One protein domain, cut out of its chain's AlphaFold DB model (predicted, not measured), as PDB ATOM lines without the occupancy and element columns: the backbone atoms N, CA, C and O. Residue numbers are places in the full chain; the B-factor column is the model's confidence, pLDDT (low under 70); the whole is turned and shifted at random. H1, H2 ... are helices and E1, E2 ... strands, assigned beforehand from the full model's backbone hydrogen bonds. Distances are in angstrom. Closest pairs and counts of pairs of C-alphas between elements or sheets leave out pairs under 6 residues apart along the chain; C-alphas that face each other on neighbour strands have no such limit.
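This is residues 139 to 170, 190 to 250 and 262 to 293 of the 293 residues of the protein "Hypothetical protein" of Rotaria sp. Silwood1 (UniProt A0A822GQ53). A small body of short strands and helices has one long helical arm: residues 151 to 170, of which 151 to 166 belong to H1, stick out from it. In the body, H4 lies by a small three-stranded sheet, E4 E6 E5, at the end away from the arm; H3 packs on the strand pair E1 and E7, and the hairpin E2 and E3 is set off to one side. The printed part has 125 residues with four named helices and seven named strands, in the order E1 H1 E2 E3 H2 H3 E4 H4 E5 E6 E7. The class is mixed, helices and strands; the sheets E4 E6 E5 and E2 E3 are antiparallel, and E1 E7 is parallel. The whole is loose, with a radius of gyration of the C-alphas of 18.0 A and spans of 63 by 39 by 29 A.

The inner strand E6, residues 277 to 281, has antiparallel neighbours E4, residues 231 to 235, and E5, residues 264 to 266. N 234 and O 278 are 2.9 A apart and N 265 and O 279 are 2.8 A apart, within hydrogen-bond range. E5 and E6 form a hairpin. H4, residues 238 to 247, is on this sheet at a height over the sheet of 9.9 A, the local plane resting on just 6 C-alphas. H4 lies over E5, and only just not over E6, on which 2 of its C-alphas fall. It runs across the strands, at 88 degrees to E5 on the local plane; the closest C-alphas, of Leu 244 and Arg 264, are 8.0 A apart. H3, residues 224 to 230, and H2, residues 208 to 213, only graze the sheet. H2 and H3 are close but not clearly touching, about perpendicular at 71 degrees, only just; their closest C-alphas, of Tyr 212 and Leu 224, are 6.8 A apart. The closest C-alphas of H3 and E7, residues 287 to 290, are those of Ser 229 and Val 287, 5.6 A apart. E7 is the parallel neighbour of E1, residues 139 to 142, with N 142 and O 289 2.8 A apart. H1, residues 144 to 166, is close to H2 but not clearly touching, the same way at a steep tilt of 45 degrees; the closest C-alphas, of Thr 147 and Arg 209, are 5.9 A apart. The hairpin of E2, residues 193 to 196, and E3, residues 203 to 206, has N 206 and O 193 2.8 A apart. In H1, H2, H3 and H4 every O i to N i+4 pair is within hydrogen-bond range.

E1 begins at C-alpha 139, at (277.049, 182.201, 354.917). H1 spans 32.6 A, ending at C-alpha 166, at (283.828, 210.715, 391.666). H4 spans 14.9 A, E6 13.4 A and E4 13.2 A. E7 ends at C-alpha 290, at (279.848, 184.199, 364.485).

The C-alphas of Asp 170 and Thr 239, the two farthest apart, are 62.9 A apart. Residues 171 to 189 and 251 to 261 are cut out, with C-alpha gaps of 37.8 A and 17.3 A; of the links printed whole, none is long. The mean pLDDT of the printed part is 77.9, and residues 165 to 170, 190 to 205, 244 to 250 and 292 to 293 are under 70.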
ATOM      1  N   PHE A 139     276.515 181.776 353.634       88.44
ATOM      2  CA  PHE A 139     277.049 182.201 354.917       88.44
ATOM      3  C   PHE A 139     277.987 183.387 354.752       88.44
ATOM      4  O   PHE A 139     278.673 183.503 353.738       88.44
ATOM      5  N   GLN A 140     278.019 184.254 355.760       86.62
ATOM      6  CA  GLN A 140     278.913 185.407 355.805       86.62
ATOM      7  C   GLN A 140     279.589 185.485 357.172       86.62
ATOM      8  O   GLN A 140     278.940 185.319 358.197       86.62
ATOM      9  N   GLY A 141     280.889 185.762 357.211       84.81
ATOM     10  CA  GLY A 141     281.614 185.887 358.473       84.81
ATOM     11  C   GLY A 141     281.280 187.152 359.258       84.81
ATOM     12  O   GLY A 141     281.355 188.251 358.708       84.81
ATOM     13  N   LEU A 142     280.991 187.003 360.553       86.44
ATOM     14  CA  LEU A 142     280.841 188.087 361.522       86.44
ATOM     15  C   LEU A 142     281.843 187.909 362.674       86.44
ATOM     16  O   LEU A 142     281.725 186.997 363.486       86.44
ATOM     17  N   TYR A 143     282.814 188.819 362.765       82.56
ATOM     18  CA  TYR A 143     283.837 188.853 363.818       82.56
ATOM     19  C   TYR A 143     283.316 189.572 365.061       82.56
ATOM     20  O   TYR A 143     283.660 190.725 365.334       82.56
ATOM     21  N   LEU A 144     282.438 188.898 365.803       82.31
ATOM     22  CA  LEU A 144     281.744 189.503 366.938       82.31
ATOM     23  C   LEU A 144     282.708 189.914 368.061       82.31
ATOM     24  O   LEU A 144     282.584 191.020 368.576       82.31
ATOM     25  N   ILE A 145     283.715 189.087 368.370       81.06
ATOM     26  CA  ILE A 145     284.666 189.347 369.468       81.06
ATOM     27  C   ILE A 145     285.403 190.672 369.281       81.06
ATOM     28  O   ILE A 145     285.631 191.398 370.236       81.06
ATOM     29  N   GLN A 146     285.806 190.997 368.051       78.62
ATOM     30  CA  GLN A 146     286.529 192.245 367.784       78.62
ATOM     31  C   GLN A 146     285.660 193.454 368.133       78.62
ATOM     32  O   GLN A 146     286.138 194.440 368.686       78.62
ATOM     33  N   THR A 147     284.366 193.347 367.837       81.06
ATOM     34  CA  THR A 147     283.382 194.374 368.173       81.06
ATOM     35  C   THR A 147     283.139 194.421 369.684       81.06
ATOM     36  O   THR A 147     283.088 195.503 370.257       81.06
ATOM     37  N   GLU A 148     283.046 193.264 370.340       84.25
ATOM     38  CA  GLU A 148     282.895 193.157 371.793       84.25
ATOM     39  C   GLU A 148     284.090 193.752 372.549       84.25
ATOM     40  O   GLU A 148     283.892 194.577 373.434       84.25
ATOM     41  N   ARG A 149     285.325 193.398 372.173       83.44
ATOM     42  CA  ARG A 149     286.557 193.929 372.779       83.44
ATOM     43  C   ARG A 149     286.647 195.440 372.652       83.44
ATOM     44  O   ARG A 149     287.017 196.108 373.610       83.44
ATOM     45  N   PHE A 150     286.277 195.976 371.490       83.88
ATOM     46  CA  PHE A 150     286.201 197.418 371.286       83.88
ATOM     47  C   PHE A 150     285.206 198.068 372.258       83.88
ATOM     48  O   PHE A 150     285.554 199.035 372.929       83.88
ATOM     49  N   PHE A 151     283.999 197.507 372.394       84.44
ATOM     50  CA  PHE A 151     283.018 198.025 373.349       84.44
ATOM     51  C   PHE A 151     283.478 197.891 374.800       84.44
ATOM     52  O   PHE A 151     283.258 198.803 375.586       84.44
ATOM     53  N   GLN A 152     284.130 196.788 375.171       85.06
ATOM     54  CA  GLN A 152     284.699 196.623 376.508       85.06
ATOM     55  C   GLN A 152     285.773 197.680 376.792       85.06
ATOM     56  O   GLN A 152     285.768 198.262 377.873       85.06
ATOM     57  N   ALA A 153     286.647 197.974 375.823       84.94
ATOM     58  CA  ALA A 153     287.657 199.018 375.953       84.94
ATOM     59  C   ALA A 153     287.021 200.407 376.139       84.94
ATOM     60  O   ALA A 153     287.330 201.078 377.122       84.94
ATOM     61  N   GLU A 154     286.070 200.800 375.282       85.19
ATOM     62  CA  GLU A 154     285.355 202.080 375.428       85.19
ATOM     63  C   GLU A 154     284.601 202.174 376.766       85.19
ATOM     64  O   GLU A 154     284.646 203.202 377.441       85.19
ATOM     65  N   LEU A 155     283.925 201.102 377.193       85.31
ATOM     66  CA  LEU A 155     283.218 201.078 378.476       85.31
ATOM     67  C   LEU A 155     284.176 201.221 379.660       85.31
ATOM     68  O   LEU A 155     283.848 201.906 380.628       85.31
ATOM     69  N   ASN A 156     285.350 200.599 379.592       86.56
ATOM     70  CA  ASN A 156     286.364 200.708 380.634       86.56
ATOM     71  C   ASN A 156     286.961 202.118 380.700       86.56
ATOM     72  O   ASN A 156     287.154 202.632 381.800       86.56
ATOM     73  N   GLU A 157     287.178 202.777 379.560       87.00
ATOM     74  CA  GLU A 157     287.604 204.182 379.523       87.00
ATOM     75  C   GLU A 157     286.559 205.111 380.154       87.00
ATOM     76  O   GLU A 157     286.903 205.948 380.989       87.00
ATOM     77  N   ILE A 158     285.274 204.926 379.830       86.50
ATOM     78  CA  ILE A 158     284.179 205.710 380.423       86.50
ATOM     79  C   ILE A 158     284.095 205.467 381.937       86.50
ATOM     80  O   ILE A 158     283.971 206.418 382.710       86.50
ATOM     81  N   ARG A 159     284.202 204.210 382.385       85.12
ATOM     82  CA  ARG A 159     284.221 203.861 383.817       85.12
ATOM     83  C   ARG A 159     285.413 204.488 384.537       85.12
ATOM     84  O   ARG A 159     285.256 204.984 385.650       85.12
ATOM     85  N   ALA A 160     286.588 204.499 383.911       83.94
ATOM     86  CA  ALA A 160     287.781 205.132 384.464       83.94
ATOM     87  C   ALA A 160     287.609 206.655 384.596       83.94
ATOM     88  O   ALA A 160     287.967 207.218 385.629       83.94
ATOM     89  N   GLN A 161     287.006 207.309 383.596       82.75
ATOM     90  CA  GLN A 161     286.681 208.739 383.647       82.75
ATOM     91  C   GLN A 161     285.670 209.051 384.757       82.75
ATOM     92  O   GLN A 161     285.906 209.954 385.554       82.75
ATOM     93  N   GLN A 162     284.603 208.258 384.886       80.44
ATOM     94  CA  GLN A 162     283.621 208.415 385.965       80.44
ATOM     95  C   GLN A 162     284.247 208.219 387.350       80.44
ATOM     96  O   GLN A 162     283.975 208.992 388.264       80.44
ATOM     97  N   LYS A 163     285.129 207.225 387.516       79.94
ATOM     98  CA  LYS A 163     285.852 207.000 388.777       79.94
ATOM     99  C   LYS A 163     286.770 208.177 389.128       79.94
ATOM    100  O   LYS A 163     286.886 208.523 390.300       79.94
ATOM    101  N   LEU A 164     287.386 208.808 388.126       73.12
ATOM    102  CA  LEU A 164     288.199 210.010 388.307       73.12
ATOM    103  C   LEU A 164     287.343 211.222 388.707       73.12
ATOM    104  O   LEU A 164     287.749 211.979 389.581       73.12
ATOM    105  N   GLU A 165     286.155 211.384 388.122       68.44
ATOM    106  CA  GLU A 165     285.207 212.445 388.490       68.44
ATOM    107  C   GLU A 165     284.637 212.244 389.906       68.44
ATOM    108  O   GLU A 165     284.610 213.194 390.689       68.44
ATOM    109  N   LEU A 166     284.273 211.018 390.297       60.25
ATOM    110  CA  LEU A 166     283.828 210.715 391.666       60.25
ATOM    111  C   LEU A 166     284.938 210.912 392.709       60.25
ATOM    112  O   LEU A 166     284.658 211.383 393.804       60.25
ATOM    113  N   ALA A 167     286.202 210.652 392.365       59.34
ATOM    114  CA  ALA A 167     287.334 210.932 393.251       59.34
ATOM    115  C   ALA A 167     287.573 212.439 393.496       59.34
ATOM    116  O   ALA A 167     288.335 212.794 394.392       59.34
ATOM    117  N   THR A 168     286.935 213.332 392.726       55.50
ATOM    118  CA  THR A 168     286.992 214.791 392.945       55.50
ATOM    119  C   THR A 168     285.866 215.340 393.831       55.50
ATOM    120  O   THR A 168     285.864 216.532 394.139       55.50
ATOM    121  N   HIS A 169     284.915 214.508 394.263       49.88
ATOM    122  CA  HIS A 169     283.900 214.859 395.261       49.88
ATOM    123  C   HIS A 169     284.002 213.879 396.432       49.88
ATOM    124  O   HIS A 169     283.520 212.756 396.345       49.88
ATOM    125  N   ASP A 170     284.650 214.315 397.516       52.72
ATOM    126  CA  ASP A 170     284.880 213.545 398.743       52.72
ATOM    127  C   ASP A 170     283.600 212.884 399.291       52.72
ATOM    128  O   ASP A 170     282.842 213.500 400.042       52.72
ATOM    129  N   GLU A 190     293.847 196.578 366.810       57.62
ATOM    130  CA  GLU A 190     292.682 196.396 365.947       57.62
ATOM    131  C   GLU A 190     292.987 195.327 364.891       57.62
ATOM    132  O   GLU A 190     293.869 195.477 364.041       57.62
ATOM    133  N   GLN A 191     292.236 194.231 364.930       57.50
ATOM    134  CA  GLN A 191     292.424 193.119 364.014       57.50
ATOM    135  C   GLN A 191     291.609 193.353 362.736       57.50
ATOM    136  O   GLN A 191     290.382 193.413 362.759       57.50
ATOM    137  N   PHE A 192     292.295 193.471 361.602       62.94
ATOM    138  CA  PHE A 192     291.675 193.663 360.293       62.94
ATOM    139  C   PHE A 192     291.638 192.355 359.511       62.94
ATOM    140  O   PHE A 192     292.608 191.594 359.503       62.94
ATOM    141  N   GLN A 193     290.553 192.117 358.772       62.84
ATOM    142  CA  GLN A 193     290.586 191.103 357.727       62.84
ATOM    143  C   GLN A 193     291.370 191.620 356.527       62.84
ATOM    144  O   GLN A 193     291.122 192.726 356.047       62.84
ATOM    145  N   ILE A 194     292.263 190.794 355.994       63.41
ATOM    146  CA  ILE A 194     292.933 191.059 354.725       63.41
ATOM    147  C   ILE A 194     292.123 190.390 353.613       63.41
ATOM    148  O   ILE A 194     292.072 189.166 353.534       63.41
ATOM    149  N   GLN A 195     291.501 191.187 352.745       62.53
ATOM    150  CA  GLN A 195     290.843 190.693 351.533       62.53
ATOM    151  C   GLN A 195     291.695 191.032 350.306       62.53
ATOM    152  O   GLN A 195     292.229 192.142 350.199       62.53
ATOM    153  N   SER A 196     291.847 190.088 349.374       54.28
ATOM    154  CA  SER A 196     292.460 190.370 348.077       54.28
ATOM    155  C   SER A 196     291.496 191.206 347.234       54.28
ATOM    156  O   SER A 196     290.324 190.877 347.073       54.28
ATOM    157  N   ALA A 197     291.986 192.318 346.690       57.59
ATOM    158  CA  ALA A 197     291.276 193.024 345.634       57.59
ATOM    159  C   ALA A 197     291.216 192.134 344.380       57.59
ATOM    160  O   ALA A 197     292.130 191.338 344.162       57.59
ATOM    161  N   GLU A 198     290.191 192.325 343.543       57.16
ATOM    162  CA  GLU A 198     289.888 191.549 342.319       57.16
ATOM    163  C   GLU A 198     291.100 191.305 341.383       57.16
ATOM    164  O   GLU A 198     291.095 190.350 340.614       57.16
ATOM    165  N   ASP A 199     292.174 192.098 341.496       52.69
ATOM    166  CA  ASP A 199     293.420 191.969 340.725       52.69
ATOM    167  C   ASP A 199     294.528 191.104 341.380       52.69
ATOM    168  O   ASP A 199     295.657 191.092 340.884       52.69
ATOM    169  N   ASN A 200     294.286 190.431 342.516       56.25
ATOM    170  CA  ASN A 200     295.258 189.602 343.268       56.25
ATOM    171  C   ASN A 200     296.602 190.281 343.640       56.25
ATOM    172  O   ASN A 200     297.519 189.632 344.137       56.25
ATOM    173  N   LYS A 201     296.740 191.595 343.423       56.91
ATOM    174  CA  LYS A 201     297.980 192.365 343.654       56.91
ATOM    175  C   LYS A 201     297.876 193.390 344.781       56.91
ATOM    176  O   LYS A 201     298.878 194.011 345.126       56.91
ATOM    177  N   LYS A 202     296.680 193.616 345.329       55.91
ATOM    178  CA  LYS A 202     296.441 194.595 346.398       55.91
ATOM    179  C   LYS A 202     295.590 193.970 347.492       55.91
ATOM    180  O   LYS A 202     294.585 193.333 347.196       55.91
ATOM    181  N   TYR A 203     295.998 194.187 348.732       62.19
ATOM    182  CA  TYR A 203     295.290 193.749 349.926       62.19
ATOM    183  C   TYR A 203     294.527 194.928 350.519       62.19
ATOM    184  O   TYR A 203     295.068 196.032 350.614       62.19
ATOM    185  N   VAL A 204     293.269 194.708 350.888       63.41
ATOM    186  CA  VAL A 204     292.419 195.709 351.532       63.41
ATOM    187  C   VAL A 204     292.113 195.237 352.943       63.41
ATOM    188  O   VAL A 204     291.678 194.103 353.142       63.41
ATOM    189  N   LEU A 205     292.344 196.122 353.912       64.69
ATOM    190  CA  LEU A 205     291.937 195.919 355.295       64.69
ATOM    191  C   LEU A 205     290.430 196.173 355.395       64.69
ATOM    192  O   LEU A 205     289.949 197.258 355.056       64.69
ATOM    193  N   VAL A 206     289.683 195.161 355.821       71.62
ATOM    194  CA  VAL A 206     288.231 195.218 356.002       71.62
ATOM    195  C   VAL A 206     287.917 195.047 357.478       71.62
ATOM    196  O   VAL A 206     288.377 194.100 358.116       71.62
ATOM    197  N   ASN A 207     287.136 195.983 358.015       80.81
ATOM    198  CA  ASN A 207     286.662 195.949 359.387       80.81
ATOM    199  C   ASN A 207     285.142 196.154 359.409       80.81
ATOM    200  O   ASN A 207     284.646 197.264 359.203       80.81
ATOM    201  N   THR A 208     284.411 195.071 359.679       82.62
ATOM    202  CA  THR A 208     282.943 195.054 359.716       82.62
ATOM    203  C   THR A 208     282.373 195.984 360.790       82.62
ATOM    204  O   THR A 208     281.301 196.554 360.596       82.62
ATOM    205  N   ARG A 209     283.097 196.193 361.904       85.50
ATOM    206  CA  ARG A 209     282.713 197.143 362.963       85.50
ATOM    207  C   ARG A 209     282.642 198.563 362.412       85.50
ATOM    208  O   ARG A 209     281.641 199.240 362.613       85.50
ATOM    209  N   ILE A 210     283.683 198.993 361.695       85.31
ATOM    210  CA  ILE A 210     283.780 200.340 361.111       85.31
ATOM    211  C   ILE A 210     282.695 200.534 360.043       85.31
ATOM    212  O   ILE A 210     282.015 201.563 360.039       85.31
ATOM    213  N   ASP A 211     282.480 199.522 359.195       88.12
ATOM    214  CA  ASP A 211     281.421 199.537 358.178       88.12
ATOM    215  C   ASP A 211     280.027 199.717 358.833       88.12
ATOM    216  O   ASP A 211     279.191 200.475 358.333       88.12
ATOM    217  N   TYR A 212     279.778 199.068 359.981       89.44
ATOM    218  CA  TYR A 212     278.528 199.195 360.742       89.44
ATOM    219  C   TYR A 212     278.414 200.521 361.509       89.44
ATOM    220  O   TYR A 212     277.330 201.110 361.549       89.44
ATOM    221  N   GLN A 213     279.504 201.011 362.108       88.44
ATOM    222  CA  GLN A 213     279.537 202.255 362.886       88.44
ATOM    223  C   GLN A 213     279.187 203.467 362.017       88.44
ATOM    224  O   GLN A 213     278.375 204.299 362.411       88.44
ATOM    225  N   TYR A 214     279.739 203.526 360.804       88.81
ATOM    226  CA  TYR A 214     279.530 204.635 359.869       88.81
ATOM    227  C   TYR A 214     278.531 204.302 358.752       88.81
ATOM    228  O   TYR A 214     278.618 204.831 357.635       88.81
ATOM    229  N   ARG A 215     277.562 203.427 359.044       89.75
ATOM    230  CA  ARG A 215     276.468 203.092 358.124       89.75
ATOM    231  C   ARG A 215     275.569 204.297 357.842       89.75
ATOM    232  O   ARG A 215     275.485 205.233 358.635       89.75
ATOM    233  N   SER A 216     274.864 204.269 356.710       87.25
ATOM    234  CA  SER A 216     273.894 205.315 356.360       87.25
ATOM    235  C   SER A 216     272.870 205.528 357.480       87.25
ATOM    236  O   SER A 216     272.410 204.563 358.086       87.25
ATOM    237  N   THR A 217     272.451 206.774 357.704       86.88
ATOM    238  CA  THR A 217     271.455 207.134 358.729       86.88
ATOM    239  C   THR A 217     270.109 206.431 358.534       86.88
ATOM    240  O   THR A 217     269.386 206.191 359.498       86.88
ATOM    241  N   ILE A 218     269.791 206.033 357.298       87.62
ATOM    242  CA  ILE A 218     268.587 205.259 356.951       87.62
ATOM    243  C   ILE A 218     268.619 203.857 357.594       87.62
ATOM    244  O   ILE A 218     267.576 203.280 357.884       87.62
ATOM    245  N   LEU A 219     269.812 203.317 357.857       88.19
ATOM    246  CA  LEU A 219     270.033 201.966 358.383       88.19
ATOM    247  C   LEU A 219     270.224 201.944 359.909       88.19
ATOM    248  O   LEU A 219     270.698 200.950 360.459       88.19
ATOM    249  N   ASN A 220     269.873 203.021 360.619       87.81
ATOM    250  CA  ASN A 220     270.071 203.107 362.069       87.81
ATOM    251  C   ASN A 220     269.291 202.036 362.850       87.81
ATOM    252  O   ASN A 220     269.804 201.542 363.851       87.81
ATOM    253  N   ASN A 221     268.121 201.625 362.351       90.19
ATOM    254  CA  ASN A 221     267.235 200.652 363.006       90.19
ATOM    255  C   ASN A 221     267.660 199.182 362.832       90.19
ATOM    256  O   ASN A 221     266.988 198.295 363.348       90.19
ATOM    257  N   ILE A 222     268.724 198.907 362.077       91.00
ATOM    258  CA  ILE A 222     269.185 197.544 361.788       91.00
ATOM    259  C   ILE A 222     270.278 197.169 362.789       91.00
ATOM    260  O   ILE A 222     271.186 197.966 363.025       91.00
ATOM    261  N   CYS A 223     270.197 195.963 363.359       91.19
ATOM    262  CA  CYS A 223     271.224 195.435 364.255       91.19
ATOM    263  C   CYS A 223     272.450 194.910 363.479       91.19
ATOM    264  O   CYS A 223     272.389 194.687 362.271       91.19
ATOM    265  N   LEU A 224     273.576 194.670 364.161       88.75
ATOM    266  CA  LEU A 224     274.812 194.201 363.512       88.75
ATOM    267  C   LEU A 224     274.628 192.864 362.771       88.75
ATOM    268  O   LEU A 224     275.190 192.670 361.694       88.75
ATOM    269  N   TYR A 225     273.819 191.959 363.324       90.31
ATOM    270  CA  TYR A 225     273.526 190.668 362.704       90.31
ATOM    271  C   TYR A 225     272.786 190.842 361.373       90.31
ATOM    272  O   TYR A 225     273.248 190.371 360.332       90.31
ATOM    273  N   ASP A 226     271.684 191.592 361.386       90.75
ATOM    274  CA  ASP A 226     270.884 191.862 360.190       90.75
ATOM    275  C   ASP A 226     271.676 192.660 359.155       90.75
ATOM    276  O   ASP A 226     271.529 192.444 357.953       90.75
ATOM    277  N   PHE A 227     272.559 193.551 359.604       90.81
ATOM    278  CA  PHE A 227     273.451 194.298 358.730       90.81
ATOM    279  C   PHE A 227     274.353 193.363 357.920       90.81
ATOM    280  O   PHE A 227     274.385 193.467 356.698       90.81
ATOM    281  N   VAL A 228     275.025 192.409 358.571       89.12
ATOM    282  CA  VAL A 228     275.892 191.435 357.882       89.12
ATOM    283  C   VAL A 228     275.085 190.428 357.057       89.12
ATOM    284  O   VAL A 228     275.546 189.972 356.012       89.12
ATOM    285  N   SER A 229     273.870 190.097 357.495       89.88
ATOM    286  CA  SER A 229     272.974 189.183 356.781       89.88
ATOM    287  C   SER A 229     272.439 189.769 355.473       89.88
ATOM    288  O   SER A 229     272.287 189.060 354.472       89.88
ATOM    289  N   THR A 230     272.125 191.066 355.476       88.81
ATOM    290  CA  THR A 230     271.361 191.709 354.399       88.81
ATOM    291  C   THR A 230     272.195 192.606 353.505       88.81
ATOM    292  O   THR A 230     271.776 192.866 352.376       88.81
ATOM    293  N   LEU A 231     273.357 193.072 353.960       89.62
ATOM    294  CA  LEU A 231     274.152 194.067 353.255       89.62
ATOM    295  C   LEU A 231     275.594 193.602 353.065       89.62
ATOM    296  O   LEU A 231     276.158 192.871 353.874       89.62
ATOM    297  N   TYR A 232     276.207 194.093 351.995       87.38
ATOM    298  CA  TYR A 232     277.627 193.915 351.739       87.38
ATOM    299  C   TYR A 232     278.262 195.179 351.193       87.38
ATOM    300  O   TYR A 232     277.624 196.010 350.537       87.38
ATOM    301  N   LYS A 233     279.561 195.308 351.456       86.56
ATOM    302  CA  LYS A 233     280.376 196.399 350.946       86.56
ATOM    303  C   LYS A 233     280.773 196.117 349.501       86.56
ATOM    304  O   LYS A 233     281.324 195.064 349.191       86.56
ATOM    305  N   LYS A 234     280.533 197.086 348.622       85.62
ATOM    306  CA  LYS A 234     280.876 197.029 347.200       85.62
ATOM    307  C   LYS A 234     281.662 198.274 346.802       85.62
ATOM    308  O   LYS A 234     281.332 199.382 347.223       85.62
ATOM    309  N   LYS A 235     282.682 198.113 345.962       83.31
ATOM    310  CA  LYS A 235     283.398 199.239 345.352       83.31
ATOM    311  C   LYS A 235     282.474 200.025 344.412       83.31
ATOM    312  O   LYS A 235     281.662 199.440 343.693       83.31
ATOM    313  N   LEU A 236     282.597 201.350 344.429       80.50
ATOM    314  CA  LEU A 236     281.832 202.253 343.571       80.50
ATOM    315  C   LEU A 236     282.205 202.066 342.095       80.50
ATOM    316  O   LEU A 236     283.367 202.216 341.718       80.50
ATOM    317  N   ASN A 237     281.194 201.825 341.257       78.62
ATOM    318  CA  ASN A 237     281.312 201.860 339.799       78.62
ATOM    319  C   ASN A 237     280.680 203.137 339.221       78.62
ATOM    320  O   ASN A 237     279.858 203.798 339.857       78.62
ATOM    321  N   THR A 238     281.008 203.466 337.969       73.62
ATOM    322  CA  THR A 238     280.465 204.637 337.250       73.62
ATOM    323  C   THR A 238     278.935 204.639 337.150       73.62
ATOM    324  O   THR A 238     278.318 205.702 337.133       73.62
ATOM    325  N   THR A 239     278.302 203.465 337.120       73.31
ATOM    326  CA  THR A 239     276.839 203.303 337.155       73.31
ATOM    327  C   THR A 239     276.245 203.561 338.538       73.31
ATOM    328  O   THR A 239     275.146 204.100 338.644       73.31
ATOM    329  N   ASP A 240     276.975 203.213 339.596       74.94
ATOM    330  CA  ASP A 240     276.533 203.395 340.974       74.94
ATOM    331  C   ASP A 240     276.610 204.878 341.386       74.94
ATOM    332  O   ASP A 240     275.724 205.365 342.087       74.94
ATOM    333  N   LEU A 241     277.593 205.626 340.863       70.00
ATOM    334  CA  LEU A 241     277.663 207.088 341.001       70.00
ATOM    335  C   LEU A 241     276.445 207.787 340.380       70.00
ATOM    336  O   LEU A 241     275.862 208.669 341.007       70.00
ATOM    337  N   LYS A 242     276.024 207.348 339.184       71.81
ATOM    338  CA  LYS A 242     274.806 207.860 338.534       71.81
ATOM    339  C   LYS A 242     273.567 207.577 339.381       71.81
ATOM    340  O   LYS A 242     272.757 208.471 339.586       71.81
ATOM    341  N   TYR A 243     273.453 206.363 339.923       70.56
ATOM    342  CA  TYR A 243     272.322 205.982 340.770       70.56
ATOM    343  C   TYR A 243     272.205 206.879 342.006       70.56
ATOM    344  O   TYR A 243     271.129 207.408 342.264       70.56
ATOM    345  N   LEU A 244     273.316 207.109 342.715       68.56
ATOM    346  CA  LEU A 244     273.344 207.981 343.892       68.56
ATOM    347  C   LEU A 244     272.932 209.420 343.544       68.56
ATOM    348  O   LEU A 244     272.120 209.986 344.271       68.56
ATOM    349  N   SER A 245     273.410 209.965 342.415       63.19
ATOM    350  CA  SER A 245     273.001 211.297 341.938       63.19
ATOM    351  C   SER A 245     271.538 211.381 341.491       63.19
ATOM    352  O   SER A 245     270.932 212.440 341.592       63.19
ATOM    353  N   THR A 246     270.945 210.279 341.021       59.59
ATOM    354  CA  THR A 246     269.538 210.251 340.599       59.59
ATOM    355  C   THR A 246     268.592 210.108 341.791       59.59
ATOM    356  O   THR A 246     267.531 210.703 341.785       59.59
ATOM    357  N   THR A 247     268.957 209.400 342.865       54.34
ATOM    358  CA  THR A 247     268.105 209.311 344.073       54.34
ATOM    359  C   THR A 247     267.889 210.642 344.804       54.34
ATOM    360  O   THR A 247     266.911 210.761 345.538       54.34
ATOM    361  N   THR A 248     268.760 211.641 344.615       50.81
ATOM    362  CA  THR A 248     268.543 213.013 345.116       50.81
ATOM    363  C   THR A 248     267.484 213.786 344.325       50.81
ATOM    364  O   THR A 248     266.911 214.734 344.855       50.81
ATOM    365  N   GLU A 249     267.166 213.352 343.105       43.88
ATOM    366  CA  GLU A 249     266.092 213.889 342.269       43.88
ATOM    367  C   GLU A 249     264.991 212.823 342.141       43.88
ATOM    368  O   GLU A 249     265.060 211.945 341.291       43.88
ATOM    369  N   THR A 250     264.003 212.860 343.043       44.38
ATOM    370  CA  THR A 250     262.682 212.190 342.955       44.38
ATOM    371  C   THR A 250     262.501 211.224 341.774       44.38
ATOM    372  O   THR A 250     262.148 211.631 340.668       44.38
ATOM    373  N   ASN A 262     268.933 196.321 343.202       81.62
ATOM    374  CA  ASN A 262     269.152 196.221 344.642       81.62
ATOM    375  C   ASN A 262     269.330 197.614 345.263       81.62
ATOM    376  O   ASN A 262     269.938 198.509 344.666       81.62
ATOM    377  N   GLU A 263     268.827 197.766 346.487       84.12
ATOM    378  CA  GLU A 263     268.985 198.980 347.286       84.12
ATOM    379  C   GLU A 263     270.472 199.256 347.556       84.12
ATOM    380  O   GLU A 263     271.254 198.343 347.849       84.12
ATOM    381  N   ARG A 264     270.858 200.530 347.437       85.31
ATOM    382  CA  ARG A 264     272.225 201.023 347.627       85.31
ATOM    383  C   ARG A 264     272.219 202.135 348.663       85.31
ATOM    384  O   ARG A 264     271.398 203.043 348.571       85.31
ATOM    385  N   PHE A 265     273.171 202.102 349.587       86.50
ATOM    386  CA  PHE A 265     273.307 203.085 350.654       86.50
ATOM    387  C   PHE A 265     274.751 203.613 350.698       86.50
ATOM    388  O   PHE A 265     275.692 202.818 350.708       86.50
ATOM    389  N   PRO A 266     274.971 204.937 350.710       86.81
ATOM    390  CA  PRO A 266     276.303 205.496 350.910       86.81
ATOM    391  C   PRO A 266     276.724 205.397 352.385       86.81
ATOM    392  O   PRO A 266     275.881 205.454 353.285       86.81
ATOM    393  N   PHE A 267     278.028 205.284 352.640       87.81
ATOM    394  CA  PHE A 267     278.578 205.427 353.992       87.81
ATOM    395  C   PHE A 267     278.534 206.887 354.461       87.81
ATOM    396  O   PHE A 267     278.451 207.817 353.655       87.81
ATOM    397  N   GLN A 268     278.629 207.098 355.774       87.81
ATOM    398  CA  GLN A 268     278.830 208.434 356.333       87.81
ATOM    399  C   GLN A 268     280.228 208.966 355.986       87.81
ATOM    400  O   GLN A 268     281.163 208.199 355.760       87.81
ATOM    401  N   LYS A 269     280.390 210.295 355.968       85.62
ATOM    402  CA  LYS A 269     281.642 210.959 355.556       85.62
ATOM    403  C   LYS A 269     282.846 210.604 356.439       85.62
ATOM    404  O   LYS A 269     283.970 210.713 355.971       85.62
ATOM    405  N   GLN A 270     282.611 210.193 357.685       85.81
ATOM    406  CA  GLN A 270     283.646 209.770 358.629       85.81
ATOM    407  C   GLN A 270     284.233 208.389 358.296       85.81
ATOM    408  O   GLN A 270     285.288 208.035 358.815       85.81
ATOM    409  N   HIS A 271     283.583 207.602 357.429       83.62
ATOM    410  CA  HIS A 271     284.091 206.290 357.047       83.62
ATOM    411  C   HIS A 271     285.351 206.426 356.167       83.62
ATOM    412  O   HIS A 271     285.293 207.109 355.138       83.62
ATOM    413  N   PRO A 272     286.458 205.709 356.458       82.50
ATOM    414  CA  PRO A 272     287.702 205.802 355.682       82.50
ATOM    415  C   PRO A 272     287.532 205.512 354.182       82.50
ATOM    416  O   PRO A 272     288.287 206.003 353.347       82.50
ATOM    417  N   GLN A 273     286.526 204.707 353.826       81.31
ATOM    418  CA  GLN A 273     286.237 204.300 352.447       81.31
ATOM    419  C   GLN A 273     284.962 204.939 351.868       81.31
ATOM    420  O   GLN A 273     284.456 204.457 350.857       81.31
ATOM    421  N   ALA A 274     284.438 206.015 352.469       79.56
ATOM    422  CA  ALA A 274     283.178 206.640 352.045       79.56
ATOM    423  C   ALA A 274     283.154 207.081 350.570       79.56
ATOM    424  O   ALA A 274     282.112 207.038 349.924       79.56
ATOM    425  N   SER A 275     284.301 207.502 350.027       79.19
ATOM    426  CA  SER A 275     284.433 207.949 348.634       79.19
ATOM    427  C   SER A 275     284.637 206.811 347.630       79.19
ATOM    428  O   SER A 275     284.483 207.020 346.430       79.19
ATOM    429  N   THR A 276     285.013 205.617 348.097       81.50
ATOM    430  CA  THR A 276     285.443 204.500 347.235       81.50
ATOM    431  C   THR A 276     284.492 203.311 347.265       81.50
ATOM    432  O   THR A 276     284.453 202.550 346.298       81.50
ATOM    433  N   HIS A 277     283.712 203.153 348.333       85.25
ATOM    434  CA  HIS A 277     282.806 202.028 348.533       85.25
ATOM    435  C   HIS A 277     281.404 202.495 348.934       85.25
ATOM    436  O   HIS A 277     281.213 203.590 349.456       85.25
ATOM    437  N   LEU A 278     280.421 201.629 348.698       87.50
ATOM    438  CA  LEU A 278     279.038 201.774 349.139       87.50
ATOM    439  C   LEU A 278     278.522 200.455 349.711       87.50
ATOM    440  O   LEU A 278     279.119 199.394 349.521       87.50
ATOM    441  N   MET A 279     277.376 200.530 350.367       86.56
ATOM    442  CA  MET A 279     276.635 199.389 350.882       86.56
ATOM    443  C   MET A 279     275.560 198.972 349.887       86.56
ATOM    444  O   MET A 279     274.776 199.805 349.435       86.56
ATOM    445  N   MET A 280     275.493 197.688 349.556       87.19
ATOM    446  CA  MET A 280     274.462 197.134 348.682       87.19
ATOM    447  C   MET A 280     273.724 196.010 349.397       87.19
ATOM    448  O   MET A 280     274.331 195.207 350.100       87.19
ATOM    449  N   LYS A 281     272.407 195.949 349.211       87.81
ATOM    450  CA  LYS A 281     271.586 194.862 349.740       87.81
ATOM    451  C   LYS A 281     271.785 193.592 348.920       87.81
ATOM    452  O   LYS A 281     271.805 193.642 347.685       87.81
ATOM    453  N   TYR A 282     271.923 192.457 349.594       85.25
ATOM    454  CA  TYR A 282     271.959 191.160 348.940       85.25
ATOM    455  C   TYR A 282     270.630 190.846 348.248       85.25
ATOM    456  O   TYR A 282     269.557 191.305 348.640       85.25
ATOM    457  N   SER A 283     270.707 190.012 347.212       83.69
ATOM    458  CA  SER A 283     269.538 189.429 346.552       83.69
ATOM    459  C   SER A 283     268.792 188.412 347.419       83.69
ATOM    460  O   SER A 283     267.603 188.201 347.198       83.69
ATOM    461  N   GLU A 284     269.511 187.761 348.333       84.69
ATOM    462  CA  GLU A 284     269.078 186.677 349.221       84.69
ATOM    463  C   GLU A 284     269.731 186.903 350.592       84.69
ATOM    464  O   GLU A 284     270.861 187.392 350.657       84.69
ATOM    465  N   SER A 285     269.050 186.563 351.685       84.12
ATOM    466  CA  SER A 285     269.619 186.693 353.032       84.12
ATOM    467  C   SER A 285     270.774 185.715 353.231       84.12
ATOM    468  O   SER A 285     270.638 184.526 352.940       84.12
ATOM    469  N   HIS A 286     271.888 186.207 353.765       90.06
ATOM    470  CA  HIS A 286     273.014 185.375 354.177       90.06
ATOM    471  C   HIS A 286     272.919 185.118 355.677       90.06
ATOM    472  O   HIS A 286     272.453 185.979 356.416       90.06
ATOM    473  N   VAL A 287     273.345 183.951 356.142       90.69
ATOM    474  CA  VAL A 287     273.384 183.619 357.570       90.69
ATOM    475  C   VAL A 287     274.755 184.022 358.124       90.69
ATOM    476  O   VAL A 287     275.766 183.450 357.700       90.69
ATOM    477  N   PRO A 288     274.834 185.002 359.043       89.50
ATOM    478  CA  PRO A 288     276.086 185.359 359.690       89.50
ATOM    479  C   PRO A 288     276.631 184.201 360.536       89.50
ATOM    480  O   PRO A 288     275.951 183.709 361.436       89.50
ATOM    481  N   ILE A 289     277.871 183.790 360.270       87.44
ATOM    482  CA  ILE A 289     278.644 182.879 361.117       87.44
ATOM    483  C   ILE A 289     279.412 183.730 362.119       87.44
ATOM    484  O   ILE A 289     280.230 184.566 361.731       87.44
ATOM    485  N   LEU A 290     279.149 183.514 363.405       86.38
ATOM    486  CA  LEU A 290     279.848 184.199 364.485       86.38
ATOM    487  C   LEU A 290     281.234 183.576 364.656       86.38
ATOM    488  O   LEU A 290     281.361 182.453 365.137       86.38
ATOM    489  N   TYR A 291     282.270 184.303 364.252       76.75
ATOM    490  CA  TYR A 291     283.647 183.914 364.516       76.75
ATOM    491  C   TYR A 291     284.012 184.314 365.955       76.75
ATOM    492  O   TYR A 291     284.174 185.497 366.265       76.75
ATOM    493  N   GLY A 292     284.047 183.291 366.816       64.00
ATOM    494  CA  GLY A 292     284.489 183.274 368.216       64.00
ATOM    495  C   GLY A 292     285.898 182.661 368.360       64.00
ATOM    496  O   GLY A 292     286.414 182.177 367.351       64.00
ATOM    497  N   PRO A 293     286.535 182.703 369.548       52.91
ATOM    498  CA  PRO A 293     287.817 182.037 369.769       52.91
ATOM    499  C   PRO A 293     287.691 180.512 369.672       52.91
ATOM    500  O   PRO A 293     286.575 179.991 369.904       52.91
TER     501      PRO A 293